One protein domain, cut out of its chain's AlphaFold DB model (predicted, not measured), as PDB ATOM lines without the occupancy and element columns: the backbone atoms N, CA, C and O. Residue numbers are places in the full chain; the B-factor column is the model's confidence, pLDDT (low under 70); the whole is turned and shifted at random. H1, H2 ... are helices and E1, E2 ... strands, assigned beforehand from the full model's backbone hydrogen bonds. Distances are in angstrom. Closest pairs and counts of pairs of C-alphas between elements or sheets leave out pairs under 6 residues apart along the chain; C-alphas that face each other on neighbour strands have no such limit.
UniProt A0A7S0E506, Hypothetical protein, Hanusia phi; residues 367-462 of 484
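This is residues 367 to 462 of the 484 residues of the protein "Hypothetical protein" of Hanusia phi (UniProt A0A7S0E506). A small twisted sheet of three strands, E1, E2 and E3, has the short helix H3 packed over it, and the long helix H5 leaves this body as an arm whose residues 449 to 462 stick out. H1, H2 and H4 are short helices of the body. The 96 printed residues run H1 E1 E2 E3 H2 H3 H4 H5, with mixed class and sheet order E1 - E2 - E3, antiparallel. The whole is only just compact, close to loose, with a radius of gyration of the C-alphas of 14.7 A and spans of 50 by 28 by 20 A.

E1 is residues 380 to 384, E2 388 to 394, 19.6 A long, and E3 397 to 400. H1 is residues 367 to 372, beginning at C-alpha 367 (-26.681, 15.892, -19.746). H2 is residues 403 to 407, H3 418 to 424, and H4 426 to 433. H5, residues 435 to 462, is 41.9 A long and ends at C-alpha 462 (-36.008, -1.206, 20.926).

E1, E2 and E3 form a meander, each strand the antiparallel neighbour of the one before. In the hairpin E1 and E2, N 381 and O 391 are 2.8 A apart, within hydrogen-bond range; in the hairpin E2 and E3, N 392 and O 399 are 2.9 A apart, also within range. H3 is on the sheet at a height of 8.9 A, over E2, slantwise at 51 degrees on the local plane. H1 and H2 only graze the sheet. H1 touches H3, about perpendicular at 82 degrees, the closest C-alphas being Gln 369 and Ile 423, 5.1 A. H4 is close to H3 but not clearly touching, with C-alphas Ile 421 and Glu 429 closest at 6.0 A. H5 only just touches H2, with residues 441 to 445 alone and 3 pairs of C-alphas within 8 A, Ile 404 and Phe 445 closest at 6.4 A. Every O i to N i+4 pair is within range in H2, H3, H4 and H5; H1 has 1 of 2.

The printed part has no cut and no long link. The C-alphas farthest apart, Glu 376 and Ala 462, are 50.4 A apart. Mean pLDDT of the printed part is 72.6; residues under 70 include 367 to 380 and 452 to 462.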
ATOM      1  N   SER A 367     -27.901  15.076 -19.864       51.81
ATOM      2  CA  SER A 367     -26.681  15.892 -19.746       51.81
ATOM      3  C   SER A 367     -25.496  15.148 -19.101       51.81
ATOM      4  O   SER A 367     -24.332  15.469 -19.354       51.81
ATOM      5  N   LEU A 368     -25.767  14.131 -18.271       50.44
ATOM      6  CA  LEU A 368     -24.733  13.334 -17.591       50.44
ATOM      7  C   LEU A 368     -24.244  12.150 -18.431       50.44
ATOM      8  O   LEU A 368     -23.080  11.759 -18.322       50.44
ATOM      9  N   GLN A 369     -25.116  11.610 -19.281       50.62
ATOM     10  CA  GLN A 369     -24.819  10.464 -20.141       50.62
ATOM     11  C   GLN A 369     -23.790  10.836 -21.226       50.62
ATOM     12  O   GLN A 369     -22.802  10.126 -21.416       50.62
ATOM     13  N   ASP A 370     -23.925  12.026 -21.823       47.22
ATOM     14  CA  ASP A 370     -23.003  12.544 -22.848       47.22
ATOM     15  C   ASP A 370     -21.612  12.925 -22.299       47.22
ATOM     16  O   ASP A 370     -20.602  12.846 -23.003       47.22
ATOM     17  N   LYS A 371     -21.515  13.293 -21.012       51.72
ATOM     18  CA  LYS A 371     -20.230  13.618 -20.363       51.72
ATOM     19  C   LYS A 371     -19.391  12.384 -20.035       51.72
ATOM     20  O   LYS A 371     -18.173  12.492 -19.946       51.72
ATOM     21  N   CYS A 372     -20.002  11.208 -19.874       49.56
ATOM     22  CA  CYS A 372     -19.273  10.016 -19.437       49.56
ATOM     23  C   CYS A 372     -18.740   9.142 -20.580       49.56
ATOM     24  O   CYS A 372     -17.697   8.496 -20.429       49.56
ATOM     25  N   ALA A 373     -19.387   9.186 -21.750       50.41
ATOM     26  CA  ALA A 373     -18.860   8.575 -22.971       50.41
ATOM     27  C   ALA A 373     -17.487   9.162 -23.373       50.41
ATOM     28  O   ALA A 373     -16.685   8.484 -24.016       50.41
ATOM     29  N   ARG A 374     -17.187  10.395 -22.939       50.69
ATOM     30  CA  ARG A 374     -15.974  11.160 -23.274       50.69
ATOM     31  C   ARG A 374     -14.904  11.246 -22.183       50.69
ATOM     32  O   ARG A 374     -13.923  11.941 -22.409       50.69
ATOM     33  N   LEU A 375     -15.034  10.541 -21.053       56.69
ATOM     34  CA  LEU A 375     -14.026  10.648 -19.987       56.69
ATOM     35  C   LEU A 375     -12.643  10.197 -20.464       56.69
ATOM     36  O   LEU A 375     -12.449   9.024 -20.834       56.69
ATOM     37  N   GLU A 376     -11.692  11.128 -20.415       55.72
ATOM     38  CA  GLU A 376     -10.278  10.876 -20.662       55.72
ATOM     39  C   GLU A 376      -9.621  10.222 -19.433       55.72
ATOM     40  O   GLU A 376     -10.190  10.120 -18.341       55.72
ATOM     41  N   ARG A 377      -8.423   9.660 -19.624       56.72
ATOM     42  CA  ARG A 377      -7.743   8.835 -18.616       56.72
ATOM     43  C   ARG A 377      -7.432   9.671 -17.365       56.72
ATOM     44  O   ARG A 377      -6.562  10.531 -17.410       56.72
ATOM     45  N   GLY A 378      -8.064   9.342 -16.237       58.06
ATOM     46  CA  GLY A 378      -7.837  10.000 -14.945       58.06
ATOM     47  C   GLY A 378      -8.874  11.057 -14.559       58.06
ATOM     48  O   GLY A 378      -8.740  11.640 -13.487       58.06
ATOM     49  N   GLU A 379      -9.908  11.285 -15.373       65.31
ATOM     50  CA  GLU A 379     -11.006  12.183 -15.010       65.31
ATOM     51  C   GLU A 379     -11.991  11.536 -14.023       65.31
ATOM     52  O   GLU A 379     -12.265  10.327 -14.054       65.31
ATOM     53  N   THR A 380     -12.536  12.385 -13.152       69.12
ATOM     54  CA  THR A 380     -13.494  12.037 -12.107       69.12
ATOM     55  C   THR A 380     -14.795  12.814 -12.314       69.12
ATOM     56  O   THR A 380     -14.776  14.033 -12.474       69.12
ATOM     57  N   VAL A 381     -15.936  12.126 -12.229       76.00
ATOM     58  CA  VAL A 381     -17.282  12.714 -12.287       76.00
ATOM     59  C   VAL A 381     -18.021  12.460 -10.980       76.00
ATOM     60  O   VAL A 381     -18.037  11.343 -10.465       76.00
ATOM     61  N   LEU A 382     -18.675  13.502 -10.467       73.56
ATOM     62  CA  LEU A 382     -19.590  13.399  -9.335       73.56
ATOM     63  C   LEU A 382     -21.004  13.092  -9.834       73.56
ATOM     64  O   LEU A 382     -21.558  13.818 -10.659       73.56
ATOM     65  N   HIS A 383     -21.599  12.027  -9.307       76.62
ATOM     66  CA  HIS A 383     -22.962  11.610  -9.605       76.62
ATOM     67  C   HIS A 383     -23.844  11.698  -8.361       76.62
ATOM     68  O   HIS A 383     -23.508  11.164  -7.301       76.62
ATOM     69  N   LYS A 384     -24.992  12.369  -8.495       67.69
ATOM     70  CA  LYS A 384     -25.957  12.557  -7.406       67.69
ATOM     71  C   LYS A 384     -26.933  11.381  -7.342       67.69
ATOM     72  O   LYS A 384     -27.779  11.236  -8.214       67.69
ATOM     73  N   GLY A 385     -26.813  10.569  -6.290       69.00
ATOM     74  CA  GLY A 385     -27.777   9.532  -5.906       69.00
ATOM     75  C   GLY A 385     -28.405   9.852  -4.546       69.00
ATOM     76  O   GLY A 385     -28.802  10.984  -4.289       69.00
ATOM     77  N   SER A 386     -28.444   8.879  -3.627       66.81
ATOM     78  CA  SER A 386     -28.809   9.136  -2.217       66.81
ATOM     79  C   SER A 386     -27.813  10.049  -1.482       66.81
ATOM     80  O   SER A 386     -28.164  10.686  -0.491       66.81
ATOM     81  N   LYS A 387     -26.571  10.099  -1.973       73.38
ATOM     82  CA  LYS A 387     -25.479  11.011  -1.612       73.38
ATOM     83  C   LYS A 387     -24.692  11.329  -2.893       73.38
ATOM     84  O   LYS A 387     -25.017  10.801  -3.960       73.38
ATOM     85  N   GLU A 388     -23.678  12.181  -2.808       79.19
ATOM     86  CA  GLU A 388     -22.757  12.408  -3.926       79.19
ATOM     87  C   GLU A 388     -21.729  11.271  -3.997       79.19
ATOM     88  O   GLU A 388     -21.076  10.950  -3.003       79.19
ATOM     89  N   TYR A 389     -21.620  10.635  -5.166       80.00
ATOM     90  CA  TYR A 389     -20.697   9.531  -5.423       80.00
ATOM     91  C   TYR A 389     -19.688   9.922  -6.496       80.00
ATOM     92  O   TYR A 389     -20.038  10.500  -7.519       80.00
ATOM     93  N   GLU A 390     -18.435   9.562  -6.263       82.94
ATOM     94  CA  GLU A 390     -17.309   9.864  -7.136       82.94
ATOM     95  C   GLU A 390     -17.052   8.665  -8.049       82.94
ATOM     96  O   GLU A 390     -16.963   7.522  -7.579       82.94
ATOM     97  N   ILE A 391     -16.988   8.921  -9.357       83.06
ATOM     98  CA  ILE A 391     -16.723   7.915 -10.382       83.06
ATOM     99  C   ILE A 391     -15.492   8.322 -11.179       83.06
ATOM    100  O   ILE A 391     -15.481   9.376 -11.806       83.06
ATOM    101  N   THR A 392     -14.475   7.464 -11.182       81.75
ATOM    102  CA  THR A 392     -13.173   7.732 -11.808       81.75
ATOM    103  C   THR A 392     -12.869   6.678 -12.863       81.75
ATOM    104  O   THR A 392     -13.094   5.484 -12.639       81.75
ATOM    105  N   LYS A 393     -12.311   7.100 -14.001       78.00
ATOM    106  CA  LYS A 393     -11.861   6.196 -15.069       78.00
ATOM    107  C   LYS A 393     -10.334   6.096 -15.083       78.00
ATOM    108  O   LYS A 393      -9.639   7.017 -15.507       78.00
ATOM    109  N   ALA A 394      -9.800   4.956 -14.651       72.19
ATOM    110  CA  ALA A 394      -8.368   4.662 -14.664       72.19
ATOM    111  C   ALA A 394      -8.053   3.660 -15.789       72.19
ATOM    112  O   ALA A 394      -8.171   2.449 -15.623       72.19
ATOM    113  N   GLY A 395      -7.681   4.166 -16.969       70.69
ATOM    114  CA  GLY A 395      -7.479   3.327 -18.156       70.69
ATOM    115  C   GLY A 395      -8.809   2.781 -18.691       70.69
ATOM    116  O   GLY A 395      -9.693   3.570 -19.023       70.69
ATOM    117  N   ASN A 396      -8.952   1.454 -18.754       69.44
ATOM    118  CA  ASN A 396     -10.200   0.775 -19.148       69.44
ATOM    119  C   ASN A 396     -11.105   0.421 -17.953       69.44
ATOM    120  O   ASN A 396     -12.169  -0.170 -18.133       69.44
ATOM    121  N   VAL A 397     -10.699   0.788 -16.734       75.56
ATOM    122  CA  VAL A 397     -11.372   0.397 -15.495       75.56
ATOM    123  C   VAL A 397     -12.133   1.578 -14.903       75.56
ATOM    124  O   VAL A 397     -11.568   2.653 -14.685       75.56
ATOM    125  N   TYR A 398     -13.412   1.361 -14.599       82.88
ATOM    126  CA  TYR A 398     -14.267   2.330 -13.917       82.88
ATOM    127  C   TYR A 398     -14.343   2.022 -12.423       82.88
ATOM    128  O   TYR A 398     -14.608   0.885 -12.029       82.88
ATOM    129  N   LYS A 399     -14.157   3.048 -11.587       85.69
ATOM    130  CA  LYS A 399     -14.259   2.952 -10.127       85.69
ATOM    131  C   LYS A 399     -15.368   3.847  -9.610       85.69
ATOM    132  O   LYS A 399     -15.511   4.961 -10.091       85.69
ATOM    133  N   CYS A 400     -16.139   3.374  -8.631       85.81
ATOM    134  CA  CYS A 400     -17.204   4.148  -7.992       85.81
ATOM    135  C   CYS A 400     -17.074   4.078  -6.466       85.81
ATOM    136  O   CYS A 400     -16.835   3.011  -5.903       85.81
ATOM    137  N   THR A 401     -17.281   5.191  -5.762       85.56
ATOM    138  CA  THR A 401     -17.181   5.224  -4.291       85.56
ATOM    139  C   THR A 401     -18.384   4.642  -3.549       85.56
ATOM    140  O   THR A 401     -18.357   4.557  -2.320       85.56
ATOM    141  N   CYS A 402     -19.432   4.208  -4.257       82.00
ATOM    142  CA  CYS A 402     -20.614   3.639  -3.616       82.00
ATOM    143  C   CYS A 402     -20.335   2.278  -2.951       82.00
ATOM    144  O   CYS A 402     -19.505   1.491  -3.411       82.00
ATOM    145  N   VAL A 403     -21.078   1.992  -1.876       81.25
ATOM    146  CA  VAL A 403     -20.936   0.771  -1.057       81.25
ATOM    147  C   VAL A 403     -21.061  -0.496  -1.901       81.25
ATOM    148  O   VAL A 403     -20.340  -1.460  -1.685       81.25
ATOM    149  N   ILE A 404     -21.921  -0.471  -2.915       80.88
ATOM    150  CA  ILE A 404     -22.199  -1.612  -3.795       80.88
ATOM    151  C   ILE A 404     -20.996  -1.919  -4.679       80.88
ATOM    152  O   ILE A 404     -20.527  -3.046  -4.718       80.88
ATOM    153  N   TRP A 405     -20.417  -0.901  -5.316       83.00
ATOM    154  CA  TRP A 405     -19.218  -1.089  -6.131       83.00
ATOM    155  C   TRP A 405     -18.024  -1.576  -5.294       83.00
ATOM    156  O   TRP A 405     -17.253  -2.425  -5.739       83.00
ATOM    157  N   ARG A 406     -17.888  -1.069  -4.060       82.25
ATOM    158  CA  ARG A 406     -16.818  -1.469  -3.131       82.25
ATOM    159  C   ARG A 406     -16.997  -2.876  -2.553       82.25
ATOM    160  O   ARG A 406     -15.998  -3.501  -2.224       82.25
ATOM    161  N   SER A 407     -18.235  -3.346  -2.416       76.25
ATOM    162  CA  SER A 407     -18.561  -4.655  -1.826       76.25
ATOM    163  C   SER A 407     -18.557  -5.805  -2.833       76.25
ATOM    164  O   SER A 407     -18.553  -6.960  -2.421       76.25
ATOM    165  N   ILE A 408     -18.509  -5.523  -4.138       80.12
ATOM    166  CA  ILE A 408     -18.331  -6.557  -5.162       80.12
ATOM    167  C   ILE A 408     -16.865  -7.012  -5.161       80.12
ATOM    168  O   ILE A 408     -15.958  -6.207  -5.363       80.12
ATOM    169  N   THR A 409     -16.639  -8.309  -4.961       78.69
ATOM    170  CA  THR A 409     -15.308  -8.932  -4.832       78.69
ATOM    171  C   THR A 409     -14.652  -9.306  -6.167       78.69
ATOM    172  O   THR A 409     -13.492  -9.703  -6.185       78.69
ATOM    173  N   GLU A 410     -15.349  -9.119  -7.290       80.62
ATOM    174  CA  GLU A 410     -14.855  -9.408  -8.644       80.62
ATOM    175  C   GLU A 410     -13.657  -8.533  -9.054       80.62
ATOM    176  O   GLU A 410     -13.365  -7.507  -8.435       80.62
ATOM    177  N   VAL A 411     -12.966  -8.892 -10.137       81.31
ATOM    178  CA  VAL A 411     -11.937  -8.020 -10.736       81.31
ATOM    179  C   VAL A 411     -12.546  -6.679 -11.158       81.31
ATOM    180  O   VAL A 411     -13.698  -6.629 -11.589       81.31
ATOM    181  N   GLU A 412     -11.800  -5.576 -11.027       80.69
ATOM    182  CA  GLU A 412     -12.347  -4.213 -11.185       80.69
ATOM    183  C   GLU A 412     -13.044  -3.987 -12.547       80.69
ATOM    184  O   GLU A 412     -14.032  -3.259 -12.629       80.69
ATOM    185  N   GLU A 413     -12.603  -4.680 -13.600       83.50
ATOM    186  CA  GLU A 413     -13.201  -4.663 -14.943       83.50
ATOM    187  C   GLU A 413     -14.592  -5.309 -15.023       83.50
ATOM    188  O   GLU A 413     -15.354  -4.999 -15.932       83.50
ATOM    189  N   ARG A 414     -14.967  -6.166 -14.070       85.06
ATOM    190  CA  ARG A 414     -16.269  -6.857 -14.034       85.06
ATOM    191  C   ARG A 414     -17.228  -6.287 -12.992       85.06
ATOM    192  O   ARG A 414     -18.364  -6.739 -12.880       85.06
ATOM    193  N   ARG A 415     -16.805  -5.272 -12.234       88.00
ATOM    194  CA  ARG A 415     -17.662  -4.598 -11.250       88.00
ATOM    195  C   ARG A 415     -18.581  -3.604 -11.933       88.00
ATOM    196  O   ARG A 415     -18.133  -2.832 -12.779       88.00
ATOM    197  N   THR A 416     -19.831  -3.554 -11.496       87.75
ATOM    198  CA  THR A 416     -20.772  -2.497 -11.870       87.75
ATOM    199  C   THR A 416     -21.583  -2.043 -10.657       87.75
ATOM    200  O   THR A 416     -21.436  -2.574  -9.560       87.75
ATOM    201  N   CYS A 417     -22.369  -0.984 -10.807       87.31
ATOM    202  CA  CYS A 417     -23.310  -0.516  -9.798       87.31
ATOM    203  C   CYS A 417     -24.367   0.373 -10.457       87.31
ATOM    204  O   CYS A 417     -24.165   0.864 -11.565       87.31
ATOM    205  N   LYS A 418     -25.464   0.673  -9.749       81.88
ATOM    206  CA  LYS A 418     -26.540   1.519 -10.298       81.88
ATOM    207  C   LYS A 418     -26.073   2.910 -10.731       81.88
ATOM    208  O   LYS A 418     -26.629   3.450 -11.674       81.88
ATOM    209  N   HIS A 419     -25.031   3.459 -10.110       84.69
ATOM    210  CA  HIS A 419     -24.461   4.751 -10.507       84.69
ATOM    211  C   HIS A 419     -23.637   4.652 -11.800       84.69
ATOM    212  O   HIS A 419     -23.737   5.524 -12.652       84.69
ATOM    213  N   LEU A 420     -22.868   3.574 -11.991       80.44
ATOM    214  CA  LEU A 420     -22.169   3.323 -13.258       80.44
ATOM    215  C   LEU A 420     -23.160   3.030 -14.387       80.44
ATOM    216  O   LEU A 420     -23.008   3.566 -15.479       80.44
ATOM    217  N   ILE A 421     -24.208   2.257 -14.096       83.50
ATOM    218  CA  ILE A 421     -25.302   1.952 -15.026       83.50
ATOM    219  C   ILE A 421     -26.067   3.223 -15.411       83.50
ATOM    220  O   ILE A 421     -26.341   3.434 -16.588       83.50
ATOM    221  N   ALA A 422     -26.373   4.097 -14.449       76.94
ATOM    222  CA  ALA A 422     -27.075   5.355 -14.706       76.94
ATOM    223  C   ALA A 422     -26.285   6.294 -15.628       76.94
ATOM    224  O   ALA A 422     -26.876   7.072 -16.368       76.94
ATOM    225  N   ILE A 423     -24.957   6.213 -15.589       75.69
ATOM    226  CA  ILE A 423     -24.085   7.118 -16.328       75.69
ATOM    227  C   ILE A 423     -23.642   6.534 -17.678       75.69
ATOM    228  O   ILE A 423     -23.529   7.277 -18.645       75.69
ATOM    229  N   ARG A 424     -23.377   5.225 -17.762       77.75
ATOM    230  CA  ARG A 424     -22.974   4.543 -19.010       77.75
ATOM    231  C   ARG A 424     -24.162   4.000 -19.806       77.75
ATOM    232  O   ARG A 424     -24.031   3.704 -20.980       77.75
ATOM    233  N   GLY A 425     -25.331   3.878 -19.184       78.56
ATOM    234  CA  GLY A 425     -26.472   3.184 -19.765       78.56
ATOM    235  C   GLY A 425     -26.389   1.668 -19.563       78.56
ATOM    236  O   GLY A 425     -25.328   1.048 -19.620       78.56
ATOM    237  N   GLU A 426     -27.547   1.058 -19.327       77.50
ATOM    238  CA  GLU A 426     -27.683  -0.361 -18.980       77.50
ATOM    239  C   GLU A 426     -27.130  -1.306 -20.050       77.50
ATOM    240  O   GLU A 426     -26.393  -2.235 -19.727       77.50
ATOM    241  N   LYS A 427     -27.402  -1.035 -21.331       76.38
ATOM    242  CA  LYS A 427     -26.934  -1.882 -22.439       76.38
ATOM    243  C   LYS A 427     -25.412  -1.855 -22.606       76.38
ATOM    244  O   LYS A 427     -24.805  -2.904 -22.803       76.38
ATOM    245  N   GLU A 428     -24.795  -0.680 -22.508       80.88
ATOM    246  CA  GLU A 428     -23.341  -0.533 -22.666       80.88
ATOM    247  C   GLU A 428     -22.578  -1.096 -21.471       80.88
ATOM    248  O   GLU A 428     -21.505  -1.684 -21.616       80.88
ATOM    249  N   GLU A 429     -23.132  -0.922 -20.274       82.88
ATOM    250  CA  GLU A 429     -22.518  -1.430 -19.061       82.88
ATOM    251  C   GLU A 429     -22.643  -2.951 -18.962       82.88
ATOM    252  O   GLU A 429     -21.657  -3.619 -18.652       82.88
ATOM    253  N   MET A 430     -23.797  -3.515 -19.331       81.88
ATOM    254  CA  MET A 430     -23.983  -4.962 -19.450       81.88
ATOM    255  C   MET A 430     -23.063  -5.577 -20.514       81.88
ATOM    256  O   MET A 430     -22.506  -6.647 -20.281       81.88
ATOM    257  N   GLY A 431     -22.828  -4.887 -21.636       81.69
ATOM    258  CA  GLY A 431     -21.852  -5.314 -22.645       81.69
ATOM    259  C   GLY A 431     -20.404  -5.328 -22.136       81.69
ATOM    260  O   GLY A 431     -19.614  -6.163 -22.567       81.69
ATOM    261  N   ARG A 432     -20.056  -4.445 -21.190       83.69
ATOM    262  CA  ARG A 432     -18.711  -4.362 -20.597       83.69
ATOM    263  C   ARG A 432     -18.457  -5.453 -19.561       83.69
ATOM    264  O   ARG A 432     -17.398  -6.071 -19.581       83.69
ATOM    265  N   VAL A 433     -19.392  -5.646 -18.626       84.06
ATOM    266  CA  VAL A 433     -19.200  -6.595 -17.514       84.06
ATOM    267  C   VAL A 433     -19.673  -8.010 -17.840       84.06
ATOM    268  O   VAL A 433     -19.228  -8.952 -17.193       84.06
ATOM    269  N   GLY A 434     -20.531  -8.174 -18.848       84.69
ATOM    270  CA  GLY A 434     -21.197  -9.432 -19.178       84.69
ATOM    271  C   GLY A 434     -22.481  -9.647 -18.369       84.69
ATOM    272  O   GLY A 434     -22.596  -9.226 -17.217       84.69
ATOM    273  N   GLU A 435     -23.462 -10.328 -18.968       81.94
ATOM    274  CA  GLU A 435     -24.812 -10.507 -18.403       81.94
ATOM    275  C   GLU A 435     -24.809 -11.195 -17.023       81.94
ATOM    276  O   GLU A 435     -25.575 -10.829 -16.129       81.94
ATOM    277  N   GLU A 436     -23.902 -12.154 -16.816       80.75
ATOM    278  CA  GLU A 436     -23.747 -12.874 -15.548       80.75
ATOM    279  C   GLU A 436     -23.339 -11.934 -14.398       80.75
ATOM    280  O   GLU A 436     -23.948 -11.941 -13.325       80.75
ATOM    281  N   TYR A 437     -22.344 -11.073 -14.625       78.75
ATOM    282  CA  TYR A 437     -21.820 -10.148 -13.613       78.75
ATOM    283  C   TYR A 437     -22.748  -8.955 -13.391       78.75
ATOM    284  O   TYR A 437     -22.869  -8.458 -12.268       78.75
ATOM    285  N   PHE A 438     -23.466  -8.551 -14.440       81.00
ATOM    286  CA  PHE A 438     -24.533  -7.565 -14.338       81.00
ATOM    287  C   PHE A 438     -25.625  -8.036 -13.362       81.00
ATOM    288  O   PHE A 438     -25.973  -7.320 -12.421       81.00
ATOM    289  N   LYS A 439     -26.083  -9.290 -13.501       81.25
ATOM    290  CA  LYS A 439     -27.061  -9.913 -12.591       81.25
ATOM    291  C   LYS A 439     -26.517 -10.094 -11.169       81.25
ATOM    292  O   LYS A 439     -27.232  -9.807 -10.208       81.25
ATOM    293  N   LYS A 440     -25.251 -10.505 -11.005       78.56
ATOM    294  CA  LYS A 440     -24.603 -10.614  -9.677       78.56
ATOM    295  C   LYS A 440     -24.574  -9.273  -8.939       78.56
ATOM    296  O   LYS A 440     -24.882  -9.222  -7.750       78.56
ATOM    297  N   SER A 441     -24.268  -8.174  -9.632       74.00
ATOM    298  CA  SER A 441     -24.280  -6.839  -9.021       74.00
ATOM    299  C   SER A 441     -25.670  -6.430  -8.522       74.00
ATOM    300  O   SER A 441     -25.769  -5.758  -7.492       74.00
ATOM    301  N   ASP A 442     -26.737  -6.806  -9.227       74.31
ATOM    302  CA  ASP A 442     -28.105  -6.480  -8.818       74.31
ATOM    303  C   ASP A 442     -28.562  -7.332  -7.618       74.31
ATOM    304  O   ASP A 442     -29.197  -6.832  -6.686       74.31
ATOM    305  N   GLN A 443     -28.119  -8.591  -7.539       77.69
ATOM    306  CA  GLN A 443     -28.312  -9.424  -6.346       77.69
ATOM    307  C   GLN A 443     -27.633  -8.825  -5.103       77.69
ATOM    308  O   GLN A 443     -28.231  -8.811  -4.025       77.69
ATOM    309  N   VAL A 444     -26.414  -8.286  -5.240       74.88
ATOM    310  CA  VAL A 444     -25.707  -7.584  -4.149       74.88
ATOM    311  C   VAL A 444     -26.478  -6.333  -3.711       74.88
ATOM    312  O   VAL A 444     -26.663  -6.114  -2.514       74.88
ATOM    313  N   PHE A 445     -27.011  -5.555  -4.661       74.75
ATOM    314  CA  PHE A 445     -27.875  -4.407  -4.365       74.75
ATOM    315  C   PHE A 445     -29.103  -4.818  -3.533       74.75
ATOM    316  O   PHE A 445     -29.410  -4.198  -2.512       74.75
ATOM    317  N   HIS A 446     -29.792  -5.887  -3.939       75.88
ATOM    318  CA  HIS A 446     -30.981  -6.368  -3.237       75.88
ATOM    319  C   HIS A 446     -30.675  -6.921  -1.839       75.88
ATOM    320  O   HIS A 446     -31.471  -6.688  -0.926       75.88
ATOM    321  N   LYS A 447     -29.525  -7.582  -1.645       78.81
ATOM    322  CA  LYS A 447     -29.062  -8.034  -0.322       78.81
ATOM    323  C   LYS A 447     -28.838  -6.857   0.632       78.81
ATOM    324  O   LYS A 447     -29.394  -6.859   1.728       78.81
ATOM    325  N   ILE A 448     -28.146  -5.808   0.181       73.19
ATOM    326  CA  ILE A 448     -27.872  -4.611   0.996       73.19
ATOM    327  C   ILE A 448     -29.179  -3.910   1.413       73.19
ATOM    328  O   ILE A 448     -29.367  -3.586   2.584       73.19
ATOM    329  N   LEU A 449     -30.149  -3.762   0.501       68.44
ATOM    330  CA  LEU A 449     -31.458  -3.178   0.842       68.44
ATOM    331  C   LEU A 449     -32.306  -4.042   1.792       68.44
ATOM    332  O   LEU A 449     -33.207  -3.537   2.471       68.44
ATOM    333  N   GLN A 450     -32.111  -5.361   1.794       72.25
ATOM    334  CA  GLN A 450     -32.777  -6.247   2.749       72.25
ATOM    335  C   GLN A 450     -32.151  -6.123   4.143       72.25
ATOM    336  O   GLN A 450     -32.883  -6.108   5.134       72.25
ATOM    337  N   GLU A 451     -30.830  -5.967   4.228       71.56
ATOM    338  CA  GLU A 451     -30.109  -5.729   5.484       71.56
ATOM    339  C   GLU A 451     -30.457  -4.372   6.108       71.56
ATOM    340  O   GLU A 451     -30.764  -4.310   7.299       71.56
ATOM    341  N   GLU A 452     -30.534  -3.299   5.315       66.62
ATOM    342  CA  GLU A 452     -30.956  -1.979   5.809       66.62
ATOM    343  C   GLU A 452     -32.383  -2.002   6.382       66.62
ATOM    344  O   GLU A 452     -32.639  -1.446   7.457       66.62
ATOM    345  N   ARG A 453     -33.312  -2.718   5.729       62.41
ATOM    346  CA  ARG A 453     -34.683  -2.907   6.237       62.41
ATOM    347  C   ARG A 453     -34.732  -3.723   7.527       62.41
ATOM    348  O   ARG A 453     -35.505  -3.379   8.425       62.41
ATOM    349  N   ARG A 454     -33.907  -4.770   7.649       64.50
ATOM    350  CA  ARG A 454     -33.787  -5.562   8.887       64.50
ATOM    351  C   ARG A 454     -33.252  -4.716  10.038       64.50
ATOM    352  O   ARG A 454     -33.803  -4.791  11.135       64.50
ATOM    353  N   ASN A 455     -32.256  -3.869   9.785       59.16
ATOM    354  CA  ASN A 455     -31.681  -2.984  10.799       59.16
ATOM    355  C   ASN A 455     -32.676  -1.907  11.266       59.16
ATOM    356  O   ASN A 455     -32.747  -1.618  12.459       59.16
ATOM    357  N   HIS A 456     -33.519  -1.378  10.371       54.84
ATOM    358  CA  HIS A 456     -34.601  -0.455  10.749       54.84
ATOM    359  C   HIS A 456     -35.703  -1.115  11.600       54.84
ATOM    360  O   HIS A 456     -36.194  -0.494  12.542       54.84
ATOM    361  N   HIS A 457     -36.068  -2.376  11.335       54.06
ATOM    362  CA  HIS A 457     -37.044  -3.103  12.165       54.06
ATOM    363  C   HIS A 457     -36.530  -3.397  13.585       54.06
ATOM    364  O   HIS A 457     -37.306  -3.353  14.537       54.06
ATOM    365  N   HIS A 458     -35.225  -3.640  13.752       51.41
ATOM    366  CA  HIS A 458     -34.626  -3.855  15.076       51.41
ATOM    367  C   HIS A 458     -34.542  -2.563  15.908       51.41
ATOM    368  O   HIS A 458     -34.686  -2.620  17.127       51.41
ATOM    369  N   GLY A 459     -34.384  -1.397  15.267       44.44
ATOM    370  CA  GLY A 459     -34.416  -0.094  15.944       44.44
ATOM    371  C   GLY A 459     -35.804   0.276  16.484       44.44
ATOM    372  O   GLY A 459     -35.929   0.690  17.632       44.44
ATOM    373  N   ALA A 460     -36.865   0.037  15.704       45.97
ATOM    374  CA  ALA A 460     -38.240   0.341  16.116       45.97
ATOM    375  C   ALA A 460     -38.731  -0.533  17.292       45.97
ATOM    376  O   ALA A 460     -39.493  -0.073  18.142       45.97
ATOM    377  N   HIS A 461     -38.258  -1.781  17.379       47.25
ATOM    378  CA  HIS A 461     -38.595  -2.695  18.476       47.25
ATOM    379  C   HIS A 461     -37.904  -2.330  19.805       47.25
ATOM    380  O   HIS A 461     -38.426  -2.647  20.875       47.25
ATOM    381  N   ALA A 462     -36.748  -1.659  19.747       48.31
ATOM    382  CA  ALA A 462     -36.008  -1.206  20.926       48.31
ATOM    383  C   ALA A 462     -36.648   0.035  21.578       48.31
ATOM    384  O   ALA A 462     -36.721   0.112  22.805       48.31
TER     385      ALA A 462